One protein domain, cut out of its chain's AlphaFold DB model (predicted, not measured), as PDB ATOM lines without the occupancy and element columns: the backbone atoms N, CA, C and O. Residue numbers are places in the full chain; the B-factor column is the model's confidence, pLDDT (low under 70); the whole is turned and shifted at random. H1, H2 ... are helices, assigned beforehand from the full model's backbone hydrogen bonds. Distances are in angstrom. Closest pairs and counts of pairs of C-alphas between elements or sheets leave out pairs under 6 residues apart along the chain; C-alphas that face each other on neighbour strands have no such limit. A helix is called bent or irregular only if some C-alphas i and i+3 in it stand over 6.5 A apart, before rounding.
ATOM      1  N   LEU A  10     130.752 108.120 183.951       85.88
ATOM      2  CA  LEU A  10     132.151 107.864 183.608       85.88
ATOM      3  C   LEU A  10     132.356 106.423 183.120       85.88
ATOM      4  O   LEU A  10     133.095 106.190 182.152       85.88
ATOM      5  N   GLU A  11     131.693 105.454 183.754       86.00
ATOM      6  CA  GLU A  11     131.732 104.056 183.319       86.00
ATOM      7  C   GLU A  11     131.105 103.896 181.925       86.00
ATOM      8  O   GLU A  11     131.713 103.293 181.033       86.00
ATOM      9  N   CYS A  12     129.944 104.515 181.686       84.12
ATOM     10  CA  CYS A  12     129.278 104.509 180.381       84.12
ATOM     11  C   CYS A  12     130.162 105.115 179.277       84.12
ATOM     12  O   CYS A  12     130.349 104.508 178.215       84.12
ATOM     13  N   PHE A  13     130.776 106.274 179.538       86.69
ATOM     14  CA  PHE A  13     131.704 106.924 178.607       86.69
ATOM     15  C   PHE A  13     132.910 106.033 178.276       86.69
ATOM     16  O   PHE A  13     133.290 105.890 177.107       86.69
ATOM     17  N   THR A  14     133.489 105.389 179.291       88.81
ATOM     18  CA  THR A  14     134.645 104.495 179.133       88.81
ATOM     19  C   THR A  14     134.295 103.284 178.270       88.81
ATOM     20  O   THR A  14     135.022 102.959 177.324       88.81
ATOM     21  N   LEU A  15     133.151 102.647 178.533       86.69
ATOM     22  CA  LEU A  15     132.671 101.498 177.762       86.69
ATOM     23  C   LEU A  15     132.398 101.862 176.298       86.69
ATOM     24  O   LEU A  15     132.777 101.110 175.395       86.69
ATOM     25  N   ASN A  16     131.781 103.017 176.041       89.31
ATOM     26  CA  ASN A  16     131.518 103.489 174.679       89.31
ATOM     27  C   ASN A  16     132.818 103.806 173.936       89.31
ATOM     28  O   ASN A  16     133.010 103.353 172.807       89.31
ATOM     29  N   THR A  17     133.766 104.467 174.602       91.88
ATOM     30  CA  THR A  17     135.093 104.758 174.042       91.88
ATOM     31  C   THR A  17     135.843 103.476 173.676       91.88
ATOM     32  O   THR A  17     136.465 103.394 172.614       91.88
ATOM     33  N   GLN A  18     135.759 102.434 174.508       94.06
ATOM     34  CA  GLN A  18     136.392 101.143 174.231       94.06
ATOM     35  C   GLN A  18     135.756 100.420 173.035       94.06
ATOM     36  O   GLN A  18     136.480  99.895 172.178       94.06
ATOM     37  N   LYS A  19     134.417 100.393 172.957       93.81
ATOM     38  CA  LYS A  19     133.681  99.813 171.819       93.81
ATOM     39  C   LYS A  19     134.063 100.514 170.519       93.81
ATOM     40  O   LYS A  19     134.483  99.850 169.572       93.81
ATOM     41  N   TYR A  20     134.013 101.843 170.525       94.94
ATOM     42  CA  TYR A  20     134.404 102.680 169.400       94.94
ATOM     43  C   TYR A  20     135.862 102.437 168.978       94.94
ATOM     44  O   TYR A  20     136.131 102.142 167.817       94.94
ATOM     45  N   THR A  21     136.810 102.465 169.919       95.62
ATOM     46  CA  THR A  21     138.240 102.261 169.616       95.62
ATOM     47  C   THR A  21     138.483 100.896 168.966       95.62
ATOM     48  O   THR A  21     139.258 100.771 168.017       95.62
ATOM     49  N   THR A  22     137.790  99.858 169.445       96.69
ATOM     50  CA  THR A  22     137.857  98.513 168.857       96.69
ATOM     51  C   THR A  22     137.325  98.509 167.423       96.69
ATOM     52  O   THR A  22     137.943  97.914 166.536       96.69
ATOM     53  N   ALA A  23     136.207  99.194 167.179       96.88
ATOM     54  CA  ALA A  23     135.617  99.336 165.853       96.88
ATOM     55  C   ALA A  23     136.522 100.112 164.886       96.88
ATOM     56  O   ALA A  23     136.720  99.662 163.757       96.88
ATOM     57  N   LEU A  24     137.128 101.210 165.345       97.50
ATOM     58  CA  LEU A  24     138.075 102.018 164.577       97.50
ATOM     59  C   LEU A  24     139.267 101.185 164.106       97.50
ATOM     60  O   LEU A  24     139.562 101.157 162.914       97.50
ATOM     61  N   ILE A  25     139.900 100.439 165.015       97.69
ATOM     62  CA  ILE A  25     141.024  99.554 164.680       97.69
ATOM     63  C   ILE A  25     140.583  98.473 163.683       97.69
ATOM     64  O   ILE A  25     141.266  98.235 162.684       97.69
ATOM     65  N   LYS A  26     139.434  97.824 163.931       97.62
ATOM     66  CA  LYS A  26     138.880  96.786 163.042       97.62
ATOM     67  C   LYS A  26     138.653  97.336 161.634       97.62
ATOM     68  O   LYS A  26     139.026  96.676 160.667       97.62
ATOM     69  N   PHE A  27     138.056  98.521 161.516       97.94
ATOM     70  CA  PHE A  27     137.780  99.138 160.224       97.94
ATOM     71  C   PHE A  27     139.053  99.606 159.520       97.94
ATOM     72  O   PHE A  27     139.234  99.280 158.351       97.94
ATOM     73  N   ASN A  28     139.964 100.284 160.224       98.19
ATOM     74  CA  ASN A  28     141.231 100.743 159.654       98.19
ATOM     75  C   ASN A  28     142.018  99.587 159.014       98.19
ATOM     76  O   ASN A  28     142.497  99.695 157.889       98.19
ATOM     77  N   ASN A  29     142.060  98.431 159.679       97.69
ATOM     78  CA  ASN A  29     142.697  97.229 159.136       97.69
ATOM     79  C   ASN A  29     141.960  96.642 157.916       97.69
ATOM     80  O   ASN A  29     142.569  95.944 157.105       97.69
ATOM     81  N   ALA A  30     140.658  96.898 157.779       97.88
ATOM     82  CA  ALA A  30     139.838  96.422 156.668       97.88
ATOM     83  C   ALA A  30     139.870  97.351 155.439       97.88
ATOM     84  O   ALA A  30     139.539  96.890 154.343       97.88
ATOM     85  N   ILE A  31     140.298  98.614 155.584       98.00
ATOM     86  CA  ILE A  31     140.348  99.613 154.498       98.00
ATOM     87  C   ILE A  31     141.002  99.059 153.221       98.00
ATOM     88  O   ILE A  31     140.327  99.076 152.188       98.00
ATOM     89  N   PRO A  32     142.222  98.475 153.250       98.44
ATOM     90  CA  PRO A  32     142.876  98.014 152.021       98.44
ATOM     91  C   PRO A  32     142.080  96.925 151.291       98.44
ATOM     92  O   PRO A  32     142.086  96.841 150.062       98.44
ATOM     93  N   THR A  33     141.359  96.091 152.047       98.06
ATOM     94  CA  THR A  33     140.499  95.047 151.480       98.06
ATOM     95  C   THR A  33     139.319  95.670 150.741       98.06
ATOM     96  O   THR A  33     139.039  95.294 149.603       98.06
ATOM     97  N   PHE A  34     138.643  96.646 151.353       97.94
ATOM     98  CA  PHE A  34     137.523  97.330 150.712       97.94
ATOM     99  C   PHE A  34     137.963  98.140 149.495       97.94
ATOM    100  O   PHE A  34     137.298  98.058 148.464       97.94
ATOM    101  N   GLU A  35     139.094  98.843 149.573       97.81
ATOM    102  CA  GLU A  35     139.694  99.553 148.436       97.81
ATOM    103  C   GLU A  35     139.916  98.621 147.242       97.81
ATOM    104  O   GLU A  35     139.483  98.923 146.127       97.81
ATOM    105  N   ALA A  36     140.513  97.448 147.478       97.94
ATOM    106  CA  ALA A  36     140.747  96.449 146.439       97.94
ATOM    107  C   ALA A  36     139.446  95.870 145.852       97.94
ATOM    108  O   ALA A  36     139.413  95.480 144.684       97.94
ATOM    109  N   MET A  37     138.365  95.823 146.638       97.56
ATOM    110  CA  MET A  37     137.065  95.297 146.209       97.56
ATOM    111  C   MET A  37     136.226  96.293 145.403       97.56
ATOM    112  O   MET A  37     135.342  95.850 144.663       97.56
ATOM    113  N   VAL A  38     136.481  97.607 145.494       97.06
ATOM    114  CA  VAL A  38     135.666  98.641 144.820       97.06
ATOM    115  C   VAL A  38     135.412  98.325 143.336       97.06
ATOM    116  O   VAL A  38     134.241  98.337 142.946       97.06
ATOM    117  N   PRO A  39     136.418  97.997 142.493       97.81
ATOM    118  CA  PRO A  39     136.178  97.747 141.070       97.81
ATOM    119  C   PRO A  39     135.226  96.572 140.817       97.81
ATOM    120  O   PRO A  39     134.350  96.658 139.956       97.81
ATOM    121  N   SER A  40     135.367  95.491 141.588       97.75
ATOM    122  CA  SER A  40     134.527  94.297 141.467       97.75
ATOM    123  C   SER A  40     133.107  94.551 141.963       97.75
ATOM    124  O   SER A  40     132.151  94.168 141.294       97.75
ATOM    125  N   VAL A  41     132.957  95.238 143.098       96.06
ATOM    126  CA  VAL A  41     131.652  95.534 143.708       96.06
ATOM    127  C   VAL A  41     130.851  96.518 142.854       96.06
ATOM    128  O   VAL A  41     129.650  96.339 142.669       96.06
ATOM    129  N   VAL A  42     131.497  97.527 142.266       95.25
ATOM    130  CA  VAL A  42     130.837  98.496 141.369       95.25
ATOM    131  C   VAL A  42     130.301  97.836 140.092       95.25
ATOM    132  O   VAL A  42     129.318  98.322 139.536       95.25
ATOM    133  N   ALA A  43     130.918  96.739 139.643       96.44
ATOM    134  CA  ALA A  43     130.490  95.984 138.466       96.44
ATOM    135  C   ALA A  43     129.307  95.031 138.729       96.44
ATOM    136  O   ALA A  43     128.741  94.490 137.778       96.44
ATOM    137  N   LEU A  44     128.933  94.815 139.994       96.00
ATOM    138  CA  LEU A  44     127.790  93.982 140.362       96.00
ATOM    139  C   LEU A  44     126.458  94.626 139.949       96.00
ATOM    140  O   LEU A  44     126.353  95.837 139.729       96.00
ATOM    141  N   SER A  45     125.406  93.805 139.896       95.31
ATOM    142  CA  SER A  45     124.043  94.315 139.765       95.31
ATOM    143  C   SER A  45     123.689  95.210 140.958       95.31
ATOM    144  O   SER A  45     124.261  95.072 142.039       95.31
ATOM    145  N   TYR A  46     122.707  96.102 140.790       92.81
ATOM    146  CA  TYR A  46     122.216  96.937 141.891       92.81
ATOM    147  C   TYR A  46     121.888  96.085 143.132       92.81
ATOM    148  O   TYR A  46     122.389  96.340 144.219       92.81
ATOM    149  N   ARG A  47     121.119  95.003 142.967       93.44
ATOM    150  CA  ARG A  47     120.715  94.138 144.083       93.44
ATOM    151  C   ARG A  47     121.905  93.494 144.803       93.44
ATOM    152  O   ARG A  47     121.939  93.518 146.028       93.44
ATOM    153  N   ASP A  48     122.857  92.933 144.064       95.69
ATOM    154  CA  ASP A  48     123.990  92.209 144.666       95.69
ATOM    155  C   ASP A  48     124.962  93.165 145.355       95.69
ATOM    156  O   ASP A  48     125.524  92.864 146.406       95.69
ATOM    157  N   ARG A  49     125.123  94.357 144.786       94.75
ATOM    158  CA  ARG A  49     125.937  95.419 145.358       94.75
ATOM    159  C   ARG A  49     125.311  95.983 146.641       94.75
ATOM    160  O   ARG A  49     126.042  96.193 147.604       94.75
ATOM    161  N   ALA A  50     123.984  96.144 146.696       92.75
ATOM    162  CA  ALA A  50     123.272  96.482 147.933       92.75
ATOM    163  C   ALA A  50     123.505  95.420 149.017       92.75
ATOM    164  O   ALA A  50     123.880  95.760 150.136       92.75
ATOM    165  N   ALA A  51     123.323  94.140 148.670       94.38
ATOM    166  CA  ALA A  51     123.531  93.027 149.595       94.38
ATOM    167  C   ALA A  51     124.967  93.009 150.137       94.38
ATOM    168  O   ALA A  51     125.162  92.924 151.344       94.38
ATOM    169  N   PHE A  52     125.966  93.193 149.268       95.62
ATOM    170  CA  PHE A  52     127.363  93.297 149.685       95.62
ATOM    171  C   PHE A  52     127.581  94.421 150.706       95.62
ATOM    172  O   PHE A  52     128.213  94.191 151.734       95.62
ATOM    173  N   VAL A  53     127.072  95.631 150.444       94.56
ATOM    174  CA  VAL A  53     127.270  96.768 151.358       94.56
ATOM    175  C   VAL A  53     126.620  96.509 152.712       94.56
ATOM    176  O   VAL A  53     127.296  96.671 153.725       94.56
ATOM    177  N   VAL A  54     125.369  96.044 152.733       92.88
ATOM    178  CA  VAL A  54     124.646  95.741 153.979       92.88
ATOM    179  C   VAL A  54     125.355  94.642 154.777       92.88
ATOM    180  O   VAL A  54     125.556  94.774 155.979       92.88
ATOM    181  N   GLU A  55     125.783  93.563 154.118       93.88
ATOM    182  CA  GLU A  55     126.368  92.407 154.805       93.88
ATOM    183  C   GLU A  55     127.830  92.591 155.214       93.88
ATOM    184  O   GLU A  55     128.283  91.939 156.154       93.88
ATOM    185  N   LYS A  56     128.607  93.382 154.465       95.38
ATOM    186  CA  LYS A  56     130.070  93.438 154.626       95.38
ATOM    187  C   LYS A  56     130.590  94.777 155.092       95.38
ATOM    188  O   LYS A  56     131.623  94.802 155.744       95.38
ATOM    189  N   TYR A  57     129.935  95.875 154.734       95.62
ATOM    190  CA  TYR A  57     130.478  97.212 154.956       95.62
ATOM    191  C   TYR A  57     129.708  97.977 156.036       95.62
ATOM    192  O   TYR A  57     130.303  98.707 156.825       95.62
ATOM    193  N   GLU A  58     128.393  97.778 156.120       94.12
ATOM    194  CA  GLU A  58     127.531  98.575 156.987       94.12
ATOM    195  C   GLU A  58     127.777  98.354 158.481       94.12
ATOM    196  O   GLU A  58     127.827  99.329 159.232       94.12
ATOM    197  N   GLU A  59     128.058  97.116 158.898       92.12
ATOM    198  CA  GLU A  59     128.448  96.791 160.280       92.12
ATOM    199  C   GLU A  59     129.635  97.643 160.755       92.12
ATOM    200  O   GLU A  59     129.669  98.092 161.902       92.12
ATOM    201  N   HIS A  60     130.599  97.906 159.868       94.56
ATOM    202  CA  HIS A  60     131.759  98.710 160.223       94.56
ATOM    203  C   HIS A  60     131.395 100.174 160.469       94.56
ATOM    204  O   HIS A  60     131.900 100.753 161.424       94.56
ATOM    205  N   LEU A  61     130.527 100.773 159.648       93.75
ATOM    206  CA  LEU A  61     130.178 102.188 159.811       93.75
ATOM    207  C   LEU A  61     129.301 102.443 161.032       93.75
ATOM    208  O   LEU A  61     129.501 103.449 161.707       93.75
ATOM    209  N   PHE A  62     128.366 101.539 161.337       91.00
ATOM    210  CA  PHE A  62     127.525 101.675 162.528       91.00
ATOM    211  C   PHE A  62     128.364 101.809 163.797       91.00
ATOM    212  O   PHE A  62     128.131 102.705 164.597       91.00
ATOM    213  N   ALA A  63     129.391 100.972 163.939       90.88
ATOM    214  CA  ALA A  63     130.238 100.996 165.121       90.88
ATOM    215  C   ALA A  63     131.179 102.221 165.182       90.88
ATOM    216  O   ALA A  63     131.641 102.582 166.263       90.88
ATOM    217  N   LEU A  64     131.467 102.870 164.045       94.69
ATOM    218  CA  LEU A  64     132.230 104.124 164.016       94.69
ATOM    219  C   LEU A  64     131.381 105.330 164.423       94.69
ATOM    220  O   LEU A  64     131.904 106.245 165.053       94.69
ATOM    221  N   HIS A  65     130.091 105.339 164.086       89.88
ATOM    222  CA  HIS A  65     129.184 106.436 164.435       89.88
ATOM    223  C   HIS A  65     129.061 106.654 165.954       89.88
ATOM    224  O   HIS A  65     128.846 107.781 166.386       89.88
ATOM    225  N   ASP A  66     129.272 105.614 166.764       89.75
ATOM    226  CA  ASP A  66     129.215 105.678 168.234       89.75
ATOM    227  C   ASP A  66     130.411 106.412 168.876       89.75
ATOM    228  O   ASP A  66     130.618 106.351 170.092       89.75
ATOM    229  N   ARG A  67     131.228 107.106 168.074       94.56
ATOM    230  CA  ARG A  67     132.306 107.963 168.563       94.56
ATOM    231  C   ARG A  67     131.747 109.017 169.534       94.56
ATOM    232  O   ARG A  67     130.796 109.712 169.179       94.56
ATOM    233  N   PRO A  68     132.359 109.235 170.713       93.94
ATOM    234  CA  PRO A  68     131.942 110.316 171.605       93.94
ATOM    235  C   PRO A  68     131.995 111.688 170.913       93.94
ATOM    236  O   PRO A  68     132.918 111.971 170.148       93.94
ATOM    237  N   THR A  69     130.994 112.535 171.142       93.38
ATOM    238  CA  THR A  69     130.859 113.836 170.466       93.38
ATOM    239  C   THR A  69     131.771 114.903 171.075       93.38
ATOM    240  O   THR A  69     132.293 114.740 172.176       93.38
ATOM    241  N   HIS A  70     131.992 116.001 170.342       87.31
ATOM    242  CA  HIS A  70     132.742 117.183 170.805       87.31
ATOM    243  C   HIS A  70     134.189 116.922 171.260       87.31
ATOM    244  O   HIS A  70     134.784 117.739 171.962       87.31
ATOM    245  N   LEU A  71     134.780 115.806 170.832       91.94
ATOM    246  CA  LEU A  71     136.193 115.501 171.030       91.94
ATOM    247  C   LEU A  71     136.979 115.754 169.748       91.94
ATOM    248  O   LEU A  71     136.534 115.355 168.667       91.94
ATOM    249  N   LEU A  72     138.178 116.326 169.884       95.62
ATOM    250  CA  LEU A  72     139.122 116.454 168.772       95.62
ATOM    251  C   LEU A  72     139.490 115.076 168.221       95.62
ATOM    252  O   LEU A  72     139.725 114.140 168.987       95.62
ATOM    253  N   MET A  73     139.544 114.958 166.899       96.19
ATOM    254  CA  MET A  73     140.007 113.758 166.218       96.19
ATOM    255  C   MET A  73     141.531 113.692 166.232       96.19
ATOM    256  O   MET A  73     142.238 114.572 165.726       96.19
ATOM    257  N   GLY A  74     142.045 112.633 166.848       94.69
ATOM    258  CA  GLY A  74     143.463 112.488 167.156       94.69
ATOM    259  C   GLY A  74     144.099 111.248 166.545       94.69
ATOM    260  O   GLY A  74     143.594 110.649 165.597       94.69
ATOM    261  N   PHE A  75     145.230 110.862 167.132       92.38
ATOM    262  CA  PHE A  75     145.861 109.576 166.872       92.38
ATOM    263  C   PHE A  75     145.481 108.581 167.968       92.38
ATOM    264  O   PHE A  75     145.698 108.841 169.153       92.38
ATOM    265  N   LEU A  76     144.965 107.419 167.575       92.75
ATOM    266  CA  LEU A  76     144.655 106.304 168.469       92.75
ATOM    267  C   LEU A  76     145.503 105.097 168.065       92.75
ATOM    268  O   LEU A  76     145.209 104.436 167.075       92.75
ATOM    269  N   ARG A  77     146.561 104.795 168.831       91.25
ATOM    270  CA  ARG A  77     147.524 103.713 168.512       91.25
ATOM    271  C   ARG A  77     148.085 103.834 167.086       91.25
ATOM    272  O   ARG A  77     148.021 102.885 166.312       91.25
ATOM    273  N   ASP A  78     148.563 105.030 166.747       95.44
ATOM    274  CA  ASP A  78     149.107 105.394 165.427       95.44
ATOM    275  C   ASP A  78     148.081 105.448 164.278       95.44
ATOM    276  O   ASP A  78     148.446 105.717 163.135       95.44
ATOM    277  N   ILE A  79     146.791 105.252 164.566       97.38
ATOM    278  CA  ILE A  79     145.709 105.430 163.595       97.38
ATOM    279  C   ILE A  79     145.250 106.883 163.630       97.38
ATOM    280  O   ILE A  79     144.810 107.359 164.677       97.38
ATOM    281  N   ASP A  80     145.316 107.568 162.490       97.88
ATOM    282  CA  ASP A  80     144.672 108.868 162.302       97.88
ATOM    283  C   ASP A  80     143.151 108.665 162.205       97.88
ATOM    284  O   ASP A  80     142.619 108.112 161.233       97.88
ATOM    285  N   GLU A  81     142.455 109.066 163.265       97.44
ATOM    286  CA  GLU A  81     141.016 108.881 163.428       97.44
ATOM    287  C   GLU A  81     140.216 109.614 162.342       97.44
ATOM    288  O   GLU A  81     139.318 109.029 161.724       97.44
ATOM    289  N   LEU A  82     140.587 110.866 162.054       97.81
ATOM    290  CA  LEU A  82     139.924 111.696 161.050       97.81
ATOM    291  C   LEU A  82     140.122 111.108 159.653       97.81
ATOM    292  O   LEU A  82     139.151 110.939 158.914       97.81
ATOM    293  N   ALA A  83     141.357 110.739 159.306       98.06
ATOM    294  CA  ALA A  83     141.653 110.126 158.012       98.06
ATOM    295  C   ALA A  83     140.875 108.813 157.813       98.06
ATOM    296  O   ALA A  83     140.373 108.537 156.718       98.06
ATOM    297  N   THR A  84     140.706 108.030 158.882       97.94
ATOM    298  CA  THR A  84     139.904 106.799 158.865       97.94
ATOM    299  C   THR A  84     138.427 107.098 158.592       97.94
ATOM    300  O   THR A  84     137.820 106.441 157.744       97.94
ATOM    301  N   PHE A  85     137.849 108.121 159.235       97.44
ATOM    302  CA  PHE A  85     136.465 108.566 159.000       97.44
ATOM    303  C   PHE A  85     136.251 109.069 157.569       97.44
ATOM    304  O   PHE A  85     135.293 108.666 156.901       97.44
ATOM    305  N   CYS A  86     137.159 109.912 157.076       98.19
ATOM    306  CA  CYS A  86     137.143 110.407 155.702       98.19
ATOM    307  C   CYS A  86     137.180 109.245 154.701       98.19
ATOM    308  O   CYS A  86     136.343 109.166 153.798       98.19
ATOM    309  N   THR A  87     138.080 108.284 154.920       98.06
ATOM    310  CA  THR A  87     138.200 107.082 154.084       98.06
ATOM    311  C   THR A  87     136.938 106.227 154.142       98.06
ATOM    312  O   THR A  87     136.471 105.761 153.104       98.06
ATOM    313  N   ALA A  88     136.322 106.076 155.319       97.38
ATOM    314  CA  ALA A  88     135.086 105.321 155.503       97.38
ATOM    315  C   ALA A  88     133.924 105.874 154.661       97.38
ATOM    316  O   ALA A  88     133.203 105.128 153.987       97.38
ATOM    317  N   VAL A  89     133.761 107.196 154.651       97.44
ATOM    318  CA  VAL A  89     132.735 107.877 153.850       97.44
ATOM    319  C   VAL A  89     133.073 107.810 152.360       97.44
ATOM    320  O   VAL A  89     132.195 107.495 151.552       97.44
ATOM    321  N   THR A  90     134.334 108.033 151.972       97.69
ATOM    322  CA  THR A  90     134.771 107.918 150.571       97.69
ATOM    323  C   THR A  90     134.553 106.514 150.026       97.69
ATOM    324  O   THR A  90     133.918 106.364 148.982       97.69
ATOM    325  N   LEU A  91     134.999 105.478 150.733       97.25
ATOM    326  CA  LEU A  91     134.763 104.090 150.350       97.25
ATOM    327  C   LEU A  91     133.276 103.768 150.297       97.25
ATOM    328  O   LEU A  91     132.832 103.207 149.302       97.25
ATOM    329  N   GLY A  92     132.488 104.184 151.292       95.81
ATOM    330  CA  GLY A  92     131.038 103.985 151.291       95.81
ATOM    331  C   GLY A  92     130.365 104.595 150.061       95.81
ATOM    332  O   GLY A  92     129.553 103.939 149.409       95.81
ATOM    333  N   TRP A  93     130.763 105.811 149.681       96.12
ATOM    334  CA  TRP A  93     130.291 106.479 148.468       96.12
ATOM    335  C   TRP A  93     130.692 105.740 147.186       96.12
ATOM    336  O   TRP A  93     129.874 105.573 146.277       96.12
ATOM    337  N   ARG A  94     131.940 105.258 147.096       96.31
ATOM    338  CA  ARG A  94     132.417 104.484 145.935       96.31
ATOM    339  C   ARG A  94     131.767 103.108 145.855       96.31
ATOM    340  O   ARG A  94     131.418 102.672 144.758       96.31
ATOM    341  N   LEU A  95     131.561 102.448 146.990       95.06
ATOM    342  CA  LEU A  95     130.949 101.129 147.095       95.06
ATOM    343  C   LEU A  95     129.455 101.168 146.850       95.06
ATOM    344  O   LEU A  95     128.981 100.253 146.197       95.06
ATOM    345  N   TRP A  96     128.717 102.194 147.268       92.62
ATOM    346  CA  TRP A  96     127.280 102.307 146.999       92.62
ATOM    347  C   TRP A  96     126.776 103.749 147.158       92.62
ATOM    348  O   TRP A  96     126.433 104.178 148.262       92.62
ATOM    349  N   PRO A  97     126.669 104.509 146.055       89.50
ATOM    350  CA  PRO A  97     126.239 105.897 146.100       89.50
ATOM    351  C   PRO A  97     124.717 106.049 146.169       89.50
ATOM    352  O   PRO A  97     124.268 107.167 145.998       89.50
ATOM    353  N   ASP A  98     123.929 104.979 146.359       81.75
ATOM    354  CA  ASP A  98     122.452 104.979 146.294       81.75
ATOM    355  C   ASP A  98     121.770 104.928 147.683       81.75
ATOM    356  O   ASP A  98     120.656 104.429 147.822       81.75
ATOM    357  N   TYR A  99     122.420 105.555 148.674       70.56
ATOM    358  CA  TYR A  99     121.965 105.807 150.044       70.56
ATOM    359  C   TYR A  99     121.865 104.541 150.885       70.56
ATOM    360  O   TYR A  99     121.379 103.501 150.448       70.56
ATOM    361  N   TRP A 100     122.332 104.666 152.122       83.38
ATOM    362  CA  TRP A 100     122.223 103.650 153.151       83.38
ATOM    363  C   TRP A 100     122.542 104.269 154.516       83.38
ATOM    364  O   TRP A 100     123.126 105.357 154.594       83.38
ATOM    365  N   VAL A 101     122.102 103.604 155.585       90.50
ATOM    366  CA  VAL A 101     122.010 104.204 156.923       90.50
ATOM    367  C   VAL A 101     123.394 104.533 157.473       90.50
ATOM    368  O   VAL A 101     123.619 105.667 157.888       90.50
ATOM    369  N   GLY A 102     124.348 103.604 157.394       92.88
ATOM    370  CA  GLY A 102     125.706 103.843 157.897       92.88
ATOM    371  C   GLY A 102     126.398 105.063 157.272       92.88
ATOM    372  O   GLY A 102     126.988 105.863 157.992       92.88
ATOM    373  N   LEU A 103     126.285 105.278 155.954       93.94
ATOM    374  CA  LEU A 103     126.875 106.463 155.309       93.94
ATOM    375  C   LEU A 103     126.216 107.765 155.783       93.94
ATOM    376  O   LEU A 103     126.905 108.767 155.976       93.94
ATOM    377  N   GLN A 104     124.893 107.753 155.976       93.81
ATOM    378  CA  GLN A 104     124.181 108.910 156.516       93.81
ATOM    379  C   GLN A 104     124.641 109.239 157.931       93.81
ATOM    380  O   GLN A 104     124.914 110.399 158.216       93.81
ATOM    381  N   LEU A 105     124.751 108.227 158.791       94.38
ATOM    382  CA  LEU A 105     125.210 108.387 160.166       94.38
ATOM    383  C   LEU A 105     126.606 109.014 160.217       94.38
ATOM    384  O   LEU A 105     126.808 110.000 160.920       94.38
ATOM    385  N   MET A 106     127.541 108.525 159.401       96.12
ATOM    386  CA  MET A 106     128.892 109.091 159.335       96.12
ATOM    387  C   MET A 106     128.898 110.550 158.857       96.12
ATOM    388  O   MET A 106     129.618 111.378 159.410       96.12
ATOM    389  N   LEU A 107     128.090 110.893 157.847       95.88
ATOM    390  CA  LEU A 107     127.984 112.279 157.378       95.88
ATOM    391  C   LEU A 107     127.307 113.196 158.397       95.88
ATOM    392  O   LEU A 107     127.759 114.325 158.549       95.88
ATOM    393  N   ASN A 108     126.267 112.729 159.093       94.75
ATOM    394  CA  ASN A 108     125.650 113.473 160.194       94.75
ATOM    395  C   ASN A 108     126.699 113.768 161.269       94.75
ATOM    396  O   ASN A 108     126.895 114.921 161.630       94.75
ATOM    397  N   TYR A 109     127.454 112.753 161.697       95.81
ATOM    398  CA  TYR A 109     128.503 112.919 162.698       95.81
ATOM    399  C   TYR A 109     129.556 113.958 162.276       95.81
ATOM    400  O   TYR A 109     129.900 114.869 163.033       95.81
ATOM    401  N   LEU A 110     130.052 113.867 161.038       96.19
ATOM    402  CA  LEU A 110     131.015 114.834 160.499       96.19
ATOM    403  C   LEU A 110     130.432 116.250 160.386       96.19
ATOM    404  O   LEU A 110     131.135 117.238 160.601       96.19
ATOM    405  N   ALA A 111     129.152 116.367 160.047       95.25
ATOM    406  CA  ALA A 111     128.485 117.648 159.862       95.25
ATOM    407  C   ALA A 111     128.114 118.332 161.182       95.25
ATOM    408  O   ALA A 111     128.218 119.563 161.263       95.25
ATOM    409  N   ASP A 112     127.715 117.557 162.188       93.75
ATOM    410  CA  ASP A 112     127.055 118.037 163.403       93.75
ATOM    411  C   ASP A 112     127.964 117.962 164.639       93.75
ATOM    412  O   ASP A 112     128.008 118.916 165.411       93.75
ATOM    413  N   GLU A 113     128.760 116.898 164.775       94.88
ATOM    414  CA  GLU A 113     129.475 116.580 166.024       94.88
ATOM    415  C   GLU A 113     130.987 116.818 165.962       94.88
ATOM    416  O   GLU A 113     131.643 117.003 166.991       94.88
ATOM    417  N   THR A 114     131.562 116.813 164.757       95.00
ATOM    418  CA  THR A 114     133.006 117.014 164.557       95.00
ATOM    419  C   THR A 114     133.373 118.475 164.767       95.00
ATOM    420  O   THR A 114     132.676 119.356 164.267       95.00
ATOM    421  N   LEU A 115     134.468 118.748 165.478       95.00
ATOM    422  CA  LEU A 115     134.936 120.105 165.769       95.00
ATOM    423  C   LEU A 115     135.445 120.820 164.508       95.00
ATOM    424  O   LEU A 115     135.828 120.185 163.523       95.00
ATOM    425  N   ILE A 116     135.407 122.156 164.497       94.44
ATOM    426  CA  ILE A 116     135.775 122.939 163.305       94.44
ATOM    427  C   ILE A 116     137.251 122.746 162.941       94.44
ATOM    428  O   ILE A 116     137.580 122.663 161.761       94.44
ATOM    429  N   GLU A 117     138.110 122.591 163.941       95.12
ATOM    430  CA  GLU A 117     139.541 122.329 163.823       95.12
ATOM    431  C   GLU A 117     139.804 121.053 163.014       95.12
ATOM    432  O   GLU A 117     140.655 121.039 162.128       95.12
ATOM    433  N   ASP A 118     139.023 119.998 163.250       96.94
ATOM    434  CA  ASP A 118     139.129 118.748 162.495       96.94
ATOM    435  C   ASP A 118     138.512 118.866 161.107       96.94
ATOM    436  O   ASP A 118     139.099 118.402 160.129       96.94
ATOM    437  N   VAL A 119     137.382 119.571 160.975       96.62
ATOM    438  CA  VAL A 119     136.811 119.869 159.653       96.62
ATOM    439  C   VAL A 119     137.828 120.605 158.779       96.62
ATOM    440  O   VAL A 119     137.887 120.339 157.586       96.62
ATOM    441  N   LYS A 120     138.668 121.488 159.333       95.38
ATOM    442  CA  LYS A 120     139.728 122.203 158.593       95.38
ATOM    443  C   LYS A 120     140.910 121.326 158.180       95.38
ATOM    444  O   LYS A 120     141.637 121.701 157.262       95.38
ATOM    445  N   ARG A 121     141.093 120.176 158.827       96.50
ATOM    446  CA  ARG A 121     142.183 119.227 158.564       96.50
ATOM    447  C   ARG A 121     141.849 118.180 157.503       96.50
ATOM    448  O   ARG A 121     142.741 117.431 157.115       96.50
ATOM    449  N   VAL A 122     140.597 118.107 157.049       97.06
ATOM    450  CA  VAL A 122     140.182 117.119 156.043       97.06
ATOM    451  C   VAL A 122     140.988 117.250 154.750       97.06
ATOM    452  O   VAL A 122     141.289 118.351 154.281       97.06
ATOM    453  N   ASP A 123     141.324 116.113 154.147       96.50
ATOM    454  CA  ASP A 123     142.149 116.090 152.948       96.50
ATOM    455  C   ASP A 123     141.370 116.473 151.671       96.50
ATOM    456  O   ASP A 123     140.137 116.489 151.601       96.50
ATOM    457  N   THR A 124     142.118 116.782 150.610       95.62
ATOM    458  CA  THR A 124     141.543 117.246 149.336       95.62
ATOM    459  C   THR A 124     140.731 116.170 148.605       95.62
ATOM    460  O   THR A 124     139.751 116.498 147.931       95.62
ATOM    461  N   LEU A 125     141.098 114.891 148.728       95.94
ATOM    462  CA  LEU A 125     140.372 113.781 148.105       95.94
ATOM    463  C   LEU A 125     139.009 113.582 148.781       95.94
ATOM    464  O   LEU A 125     137.995 113.363 148.103       95.94
ATOM    465  N   PHE A 126     138.959 113.728 150.102       97.75
ATOM    466  CA  PHE A 126     137.708 113.704 150.845       97.75
ATOM    467  C   PHE A 126     136.801 114.881 150.477       97.75
ATOM    468  O   PHE A 126     135.620 114.681 150.186       97.75
ATOM    469  N   LEU A 127     137.345 116.098 150.365       97.19
ATOM    470  CA  LEU A 127     136.579 117.271 149.916       97.19
ATOM    471  C   LEU A 127     135.976 117.080 148.518       97.19
ATOM    472  O   LEU A 127     134.832 117.472 148.275       97.19
ATOM    473  N   ALA A 128     136.709 116.443 147.601       96.06
ATOM    474  CA  ALA A 128     136.181 116.087 146.286       96.06
ATOM    475  C   ALA A 128     135.011 115.093 146.392       96.06
ATOM    476  O   ALA A 128     133.993 115.267 145.723       96.06
ATOM    477  N   THR A 129     135.114 114.103 147.285       97.31
ATOM    478  CA  THR A 129     134.030 113.147 147.571       97.31
ATOM    479  C   THR A 129     132.793 113.863 148.125       97.31
ATOM    480  O   THR A 129     131.697 113.687 147.594       97.31
ATOM    481  N   LEU A 130     132.952 114.722 149.136       97.06
ATOM    482  CA  LEU A 130     131.848 115.510 149.699       97.06
ATOM    483  C   LEU A 130     131.160 116.355 148.631       97.06
ATOM    484  O   LEU A 130     129.934 116.423 148.580       97.06
ATOM    485  N   LYS A 131     131.938 116.964 147.737       96.06
ATOM    486  CA  LYS A 131     131.390 117.737 146.627       96.06
ATOM    487  C   LYS A 131     130.538 116.881 145.691       96.06
ATOM    488  O   LYS A 131     129.472 117.328 145.272       96.06
ATOM    489  N   GLU A 132     130.975 115.671 145.351       95.06
ATOM    490  CA  GLU A 132     130.171 114.758 144.530       95.06
ATOM    491  C   GLU A 132     128.841 114.398 145.201       95.06
ATOM    492  O   GLU A 132     127.802 114.429 144.539       95.06
ATOM    493  N   ILE A 133     128.867 114.104 146.507       94.75
ATOM    494  CA  ILE A 133     127.669 113.805 147.306       94.75
ATOM    495  C   ILE A 133     126.730 115.015 147.310       94.75
ATOM    496  O   ILE A 133     125.539 114.892 147.028       94.75
ATOM    497  N   ALA A 134     127.275 116.204 147.555       93.44
ATOM    498  CA  ALA A 134     126.532 117.454 147.630       93.44
ATOM    499  C   ALA A 134     125.901 117.883 146.294       93.44
ATOM    500  O   ALA A 134     124.868 118.548 146.277       93.44
ATOM    501  N   LEU A 135     126.500 117.528 145.156       92.06
ATOM    502  CA  LEU A 135     125.930 117.811 143.832       92.06
ATOM    503  C   LEU A 135     124.913 116.750 143.385       92.06
ATOM    504  O   LEU A 135     124.243 116.910 142.359       92.06
ATOM    505  N   LYS A 136     124.775 115.654 144.137       90.06
ATOM    506  CA  LYS A 136     123.784 114.620 143.868       90.06
ATOM    507  C   LYS A 136     122.432 115.064 144.422       90.06
ATOM    508  O   LYS A 136     122.053 114.722 145.533       90.06
ATOM    509  N   ASP A 137     121.680 115.815 143.623       73.62
ATOM    510  CA  ASP A 137     120.332 116.264 144.009       73.62
ATOM    511  C   ASP A 137     119.220 115.317 143.491       73.62
ATOM    512  O   ASP A 137     118.083 115.362 143.949       73.62
ATOM    513  N   GLY A 138     119.535 114.424 142.541       77.38
ATOM    514  CA  GLY A 138     118.574 113.517 141.897       77.38
ATOM    515  C   GLY A 138     118.752 112.054 142.301       77.38
ATOM    516  O   GLY A 138     119.443 111.303 141.608       77.38
ATOM    517  N   TRP A 139     118.097 111.644 143.386       79.69
ATOM    518  CA  TRP A 139     118.143 110.279 143.914       79.69
ATOM    519  C   TRP A 139     116.928 109.482 143.462       79.69
ATOM    520  O   TRP A 139     115.848 109.591 144.035       79.69
ATOM    521  N   ARG A 140     117.097 108.680 142.406       77.38
ATOM    522  CA  ARG A 140     115.982 107.917 141.815       77.38
ATOM    523  C   ARG A 140     115.456 106.824 142.743       77.38
ATOM    524  O   ARG A 140     114.259 106.578 142.755       77.38
ATOM    525  N   ASN A 141     116.349 106.198 143.507       78.00
ATOM    526  CA  ASN A 141     116.024 105.024 144.319       78.00
ATOM    527  C   ASN A 141     115.631 105.376 145.764       78.00
ATOM    528  O   ASN A 141     115.016 104.559 146.439       78.00
ATOM    529  N   CYS A 142     115.964 106.581 146.241       77.19
ATOM    530  CA  CYS A 142     115.674 107.018 147.606       77.19
ATOM    531  C   CYS A 142     115.402 108.537 147.656       77.19
ATOM    532  O   CYS A 142     116.294 109.322 147.992       77.19
ATOM    533  N   PRO A 143     114.186 108.980 147.288       74.19
ATOM    534  CA  PRO A 143     113.874 110.402 147.149       74.19
ATOM    535  C   PRO A 143     113.878 111.172 148.477       74.19
ATOM    536  O   PRO A 143     114.085 112.379 148.456       74.19
ATOM    537  N   ALA A 144     113.667 110.505 149.618       75.06
ATOM    538  CA  ALA A 144     113.650 111.156 150.929       75.06
ATOM    539  C   ALA A 144     115.058 111.324 151.520       75.06
ATOM    540  O   ALA A 144     115.427 112.414 151.952       75.06
ATOM    541  N   SER A 145     115.863 110.261 151.517       77.31
ATOM    542  CA  SER A 145     117.123 110.257 152.264       77.31
ATOM    543  C   SER A 145     118.335 110.723 151.455       77.31
ATOM    544  O   SER A 145     119.314 111.209 152.019       77.31
ATOM    545  N   GLY A 146     118.269 110.651 150.126       83.50
ATOM    546  CA  GLY A 146     119.289 111.222 149.249       83.50
ATOM    547  C   GLY A 146     119.522 112.729 149.452       83.50
ATOM    548  O   GLY A 146     120.669 113.150 149.634       83.50
ATOM    549  N   PRO A 147     118.459 113.557 149.496       87.00
ATOM    550  CA  PRO A 147     118.568 114.969 149.856       87.00
ATOM    551  C   PRO A 147     119.251 115.217 151.205       87.00
ATOM    552  O   PRO A 147     120.014 116.173 151.317       87.00
ATOM    553  N   ALA A 148     119.041 114.345 152.199       88.69
ATOM    554  CA  ALA A 148     119.692 114.470 153.502       88.69
ATOM    555  C   ALA A 148     121.217 114.292 153.400       88.69
ATOM    556  O   ALA A 148     121.957 115.118 153.929       88.69
ATOM    557  N   LEU A 149     121.707 113.293 152.650       91.25
ATOM    558  CA  LEU A 149     123.152 113.122 152.412       91.25
ATOM    559  C   LEU A 149     123.765 114.344 151.720       91.25
ATOM    560  O   LEU A 149     124.810 114.843 152.139       91.25
ATOM    561  N   SER A 150     123.102 114.836 150.668       91.38
ATOM    562  CA  SER A 150     123.535 116.030 149.933       91.38
ATOM    563  C   SER A 150     123.598 117.252 150.853       91.38
ATOM    564  O   SER A 150     124.591 117.982 150.842       91.38
ATOM    565  N   ALA A 151     122.585 117.448 151.700       90.62
ATOM    566  CA  ALA A 151     122.542 118.540 152.666       90.62
ATOM    567  C   ALA A 151     123.682 118.458 153.694       90.62
ATOM    568  O   ALA A 151     124.346 119.467 153.937       90.62
ATOM    569  N   GLN A 152     123.970 117.274 154.237       93.56
ATOM    570  CA  GLN A 152     125.055 117.114 155.209       93.56
ATOM    571  C   GLN A 152     126.433 117.318 154.584       93.56
ATOM    572  O   GLN A 152     127.271 118.029 155.138       93.56
ATOM    573  N   ALA A 153     126.654 116.811 153.370       95.12
ATOM    574  CA  ALA A 153     127.888 117.085 152.643       95.12
ATOM    575  C   ALA A 153     128.065 118.590 152.350       95.12
ATOM    576  O   ALA A 153     129.164 119.123 152.517       95.12
ATOM    577  N   LYS A 154     126.985 119.305 151.987       93.12
ATOM    578  CA  LYS A 154     126.989 120.778 151.855       93.12
ATOM    579  C   LYS A 154     127.364 121.447 153.173       93.12
ATOM    580  O   LYS A 154     128.206 122.340 153.169       93.12
ATOM    581  N   LYS A 155     126.781 121.005 154.291       93.12
ATOM    582  CA  LYS A 155     127.069 121.546 155.625       93.12
ATOM    583  C   LYS A 155     128.551 121.409 155.979       93.12
ATOM    584  O   LYS A 155     129.160 122.404 156.367       93.12
ATOM    585  N   ILE A 156     129.157 120.241 155.757       95.38
ATOM    586  CA  ILE A 156     130.595 120.027 156.002       95.38
ATOM    587  C   ILE A 156     131.445 120.963 155.131       95.38
ATOM    588  O   ILE A 156     132.351 121.619 155.636       95.38
ATOM    589  N   LEU A 157     131.125 121.098 153.839       95.25
ATOM    590  CA  LEU A 157     131.844 121.997 152.926       95.25
ATOM    591  C   LEU A 157     131.731 123.477 153.329       95.25
ATOM    592  O   LEU A 157     132.709 124.217 153.228       95.25
ATOM    593  N   ILE A 158     130.562 123.914 153.812       92.62
ATOM    594  CA  ILE A 158     130.352 125.273 154.337       92.62
ATOM    595  C   ILE A 158     131.226 125.509 155.565       92.62
ATOM    596  O   ILE A 158     131.936 126.513 155.616       92.62
ATOM    597  N   ARG A 159     131.228 124.570 156.516       93.31
ATOM    598  CA  ARG A 159     132.081 124.633 157.711       93.31
ATOM    599  C   ARG A 159     133.567 124.647 157.335       93.31
ATOM    600  O   ARG A 159     134.331 125.454 157.850       93.31
ATOM    601  N   TYR A 160     133.978 123.838 156.360       94.69
ATOM    602  CA  TYR A 160     135.346 123.860 155.842       94.69
ATOM    603  C   TYR A 160     135.738 125.232 155.271       94.69
ATOM    604  O   TYR A 160     136.881 125.664 155.423       94.69
ATOM    605  N   LYS A 161     134.805 125.956 154.644       91.88
ATOM    606  CA  LYS A 161     135.062 127.277 154.052       91.88
ATOM    607  C   LYS A 161     134.914 128.453 155.014       91.88
ATOM    608  O   LYS A 161     135.539 129.478 154.764       91.88
ATOM    609  N   SER A 162     134.145 128.334 156.096       89.56
ATOM    610  CA  SER A 162     133.938 129.444 157.036       89.56
ATOM    611  C   SER A 162     135.246 129.879 157.696       89.56
ATOM    612  O   SER A 162     136.019 129.032 158.136       89.56
ATOM    613  N   GLU A 163     135.505 131.184 157.768       81.31
ATOM    614  CA  GLU A 163     136.647 131.734 158.510       81.31
ATOM    615  C   GLU A 163     136.524 131.404 160.007       81.31
ATOM    616  O   GLU A 163     135.426 131.437 160.569       81.31
ATOM    617  N   GLU A 164     137.647 131.078 160.648       66.62
ATOM    618  CA  GLU A 164     137.701 130.849 162.094       66.62
ATOM    619  C   GLU A 164     137.262 132.123 162.833       66.62
ATOM    620  O   GLU A 164     137.754 133.216 162.557       66.62
ATOM    621  N   GLY A 165     136.309 131.997 163.762       59.12
ATOM    622  CA  GLY A 165     135.916 133.094 164.649       59.12
ATOM    623  C   GLY A 165     134.685 133.910 164.243       59.12
ATOM    624  O   GLY A 165     134.343 134.840 164.969       59.12
ATOM    625  N   ARG A 166     133.965 133.571 163.160       60.69
ATOM    626  CA  ARG A 166     132.554 133.990 163.038       60.69
ATOM    627  C   ARG A 166     131.678 132.926 163.689       60.69
ATOM    628  O   ARG A 166     131.582 131.830 163.135       60.69
ATOM    629  N   PRO A 167     131.044 133.212 164.839       56.28
ATOM    630  CA  PRO A 167     130.152 132.255 165.466       56.28
ATOM    631  C   PRO A 167     129.052 131.876 164.472       56.28
ATOM    632  O   PRO A 167     128.334 132.737 163.962       56.28
ATOM    633  N   LEU A 168     128.886 130.577 164.209       59.31
ATOM    634  CA  LEU A 168     127.726 130.022 163.499       59.31
ATOM    635  C   LEU A 168     126.458 130.081 164.381       59.31
ATOM    636  O   LEU A 168     125.543 129.273 164.221       59.31
ATOM    637  N   GLU A 169     126.389 131.030 165.319       51.22
ATOM    638  CA  GLU A 169     125.343 131.168 166.342       51.22
ATOM    639  C   GLU A 169     123.964 131.494 165.743       51.22
ATOM    640  O   GLU A 169     122.955 131.350 166.419       51.22
ATOM    641  N   GLY A 170     123.886 131.831 164.451       52.38
ATOM    642  CA  GLY A 170     122.625 131.929 163.703       52.38
ATOM    643  C   GLY A 170     122.242 130.690 162.880       52.38
ATOM    644  O   GLY A 170     121.203 130.701 162.230       52.38
TER     645      GLY A 170
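What this domain is: This is residues 10 to 170 of the 236 residues of the protein "MYND-type zinc finger protein MUB1" of Folsomia candida (UniProt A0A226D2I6). Two helices, H3 and H4, make the core, with the long helical hairpin of H1 and H2 packed on one side of them and the shorter hairpin of H6 and H7 on the opposite side. The short H5 packs on residues 156 to 160 of H7. The printed part has 161 residues with seven named helices, in order H1 to H7, and no named strand: the class is all helix, and H1, H2, H3 and H4 form an up-and-down bundle, each running against the one before it. The whole is compact, with a radius of gyration of the C-alphas of 15.7 A and spans of 46 by 35 by 27 A.

How they stand to each other: The longest helix, H1, residues 10 to 42, touches H2, residues 46 to 65; their closest C-alphas, of Ala 23 and Ala 63, are 5.7 A apart, and this hairpin has a shallow tilt of 28 degrees, opposite ways. The hub is H3, residues 81 to 95, touching four helices. It touches H1 at a steep tilt of 40 degrees, the same way, closest at the C-alphas of Val 38 and Leu 95, 5.8 A. H3 and H4, residues 101 to 113, form a hairpin in which H4 touches H3 with residues 103 to 107 alone, closest at the C-alphas of Val 89 and Leu 103, 6.2 A. H3 also touches H6, residues 124 to 135, closest at the C-alphas of Cys 86 and Phe 126, 5.9 A. H6 and H7, residues 145 to 161, form a hairpin at a steep tilt of 44 degrees, with the C-alphas of Ala 134 and Ser 150 closest at 4.0 A. H7 touches H4 at a shallow tilt of 31 degrees, closest at the C-alphas of Ala 111 and Ile 156, 5.0 A. H5, residues 116 to 121, is about perpendicular to H7 at 86 degrees and touches it, closest at the C-alphas of Lys 120 and Tyr 160, 5.4 A. H1 and H7 are apart. Every O i to N i+4 pair is within hydrogen-bond range in H3, H4, H5, H6 and H7, against 25 of 29 in H1 and 11 of 16 in H2.

Where its parts are: H1 begins at C-alpha 10 (132.151, 107.864, 183.608) and spans 43.3 A; it is irregular, C-alphas 36 and 39 being 7.2 A apart, with a kink of 59 degrees near residue 36. H2 spans 25.4 A and is only just irregular, C-alphas 56 and 59 being 6.8 A apart. H3 spans 20.7 A from C-alpha 81 (141.016, 108.881, 163.428). H7 spans 24.8 A and ends at C-alpha 161 (135.062, 127.277, 154.052).

The domain as a whole: The C-alphas farthest apart, of Ser 45 and Gly 165, are 47.6 A apart. The printed part has no cut. The link from H2 to H3, residues 66 to 80, is long; in it residues 75 to 76 pair antiparallel with residues 79 to 80. Mean pLDDT of the printed part is 91.5, and residues 164 to 170 are under 70.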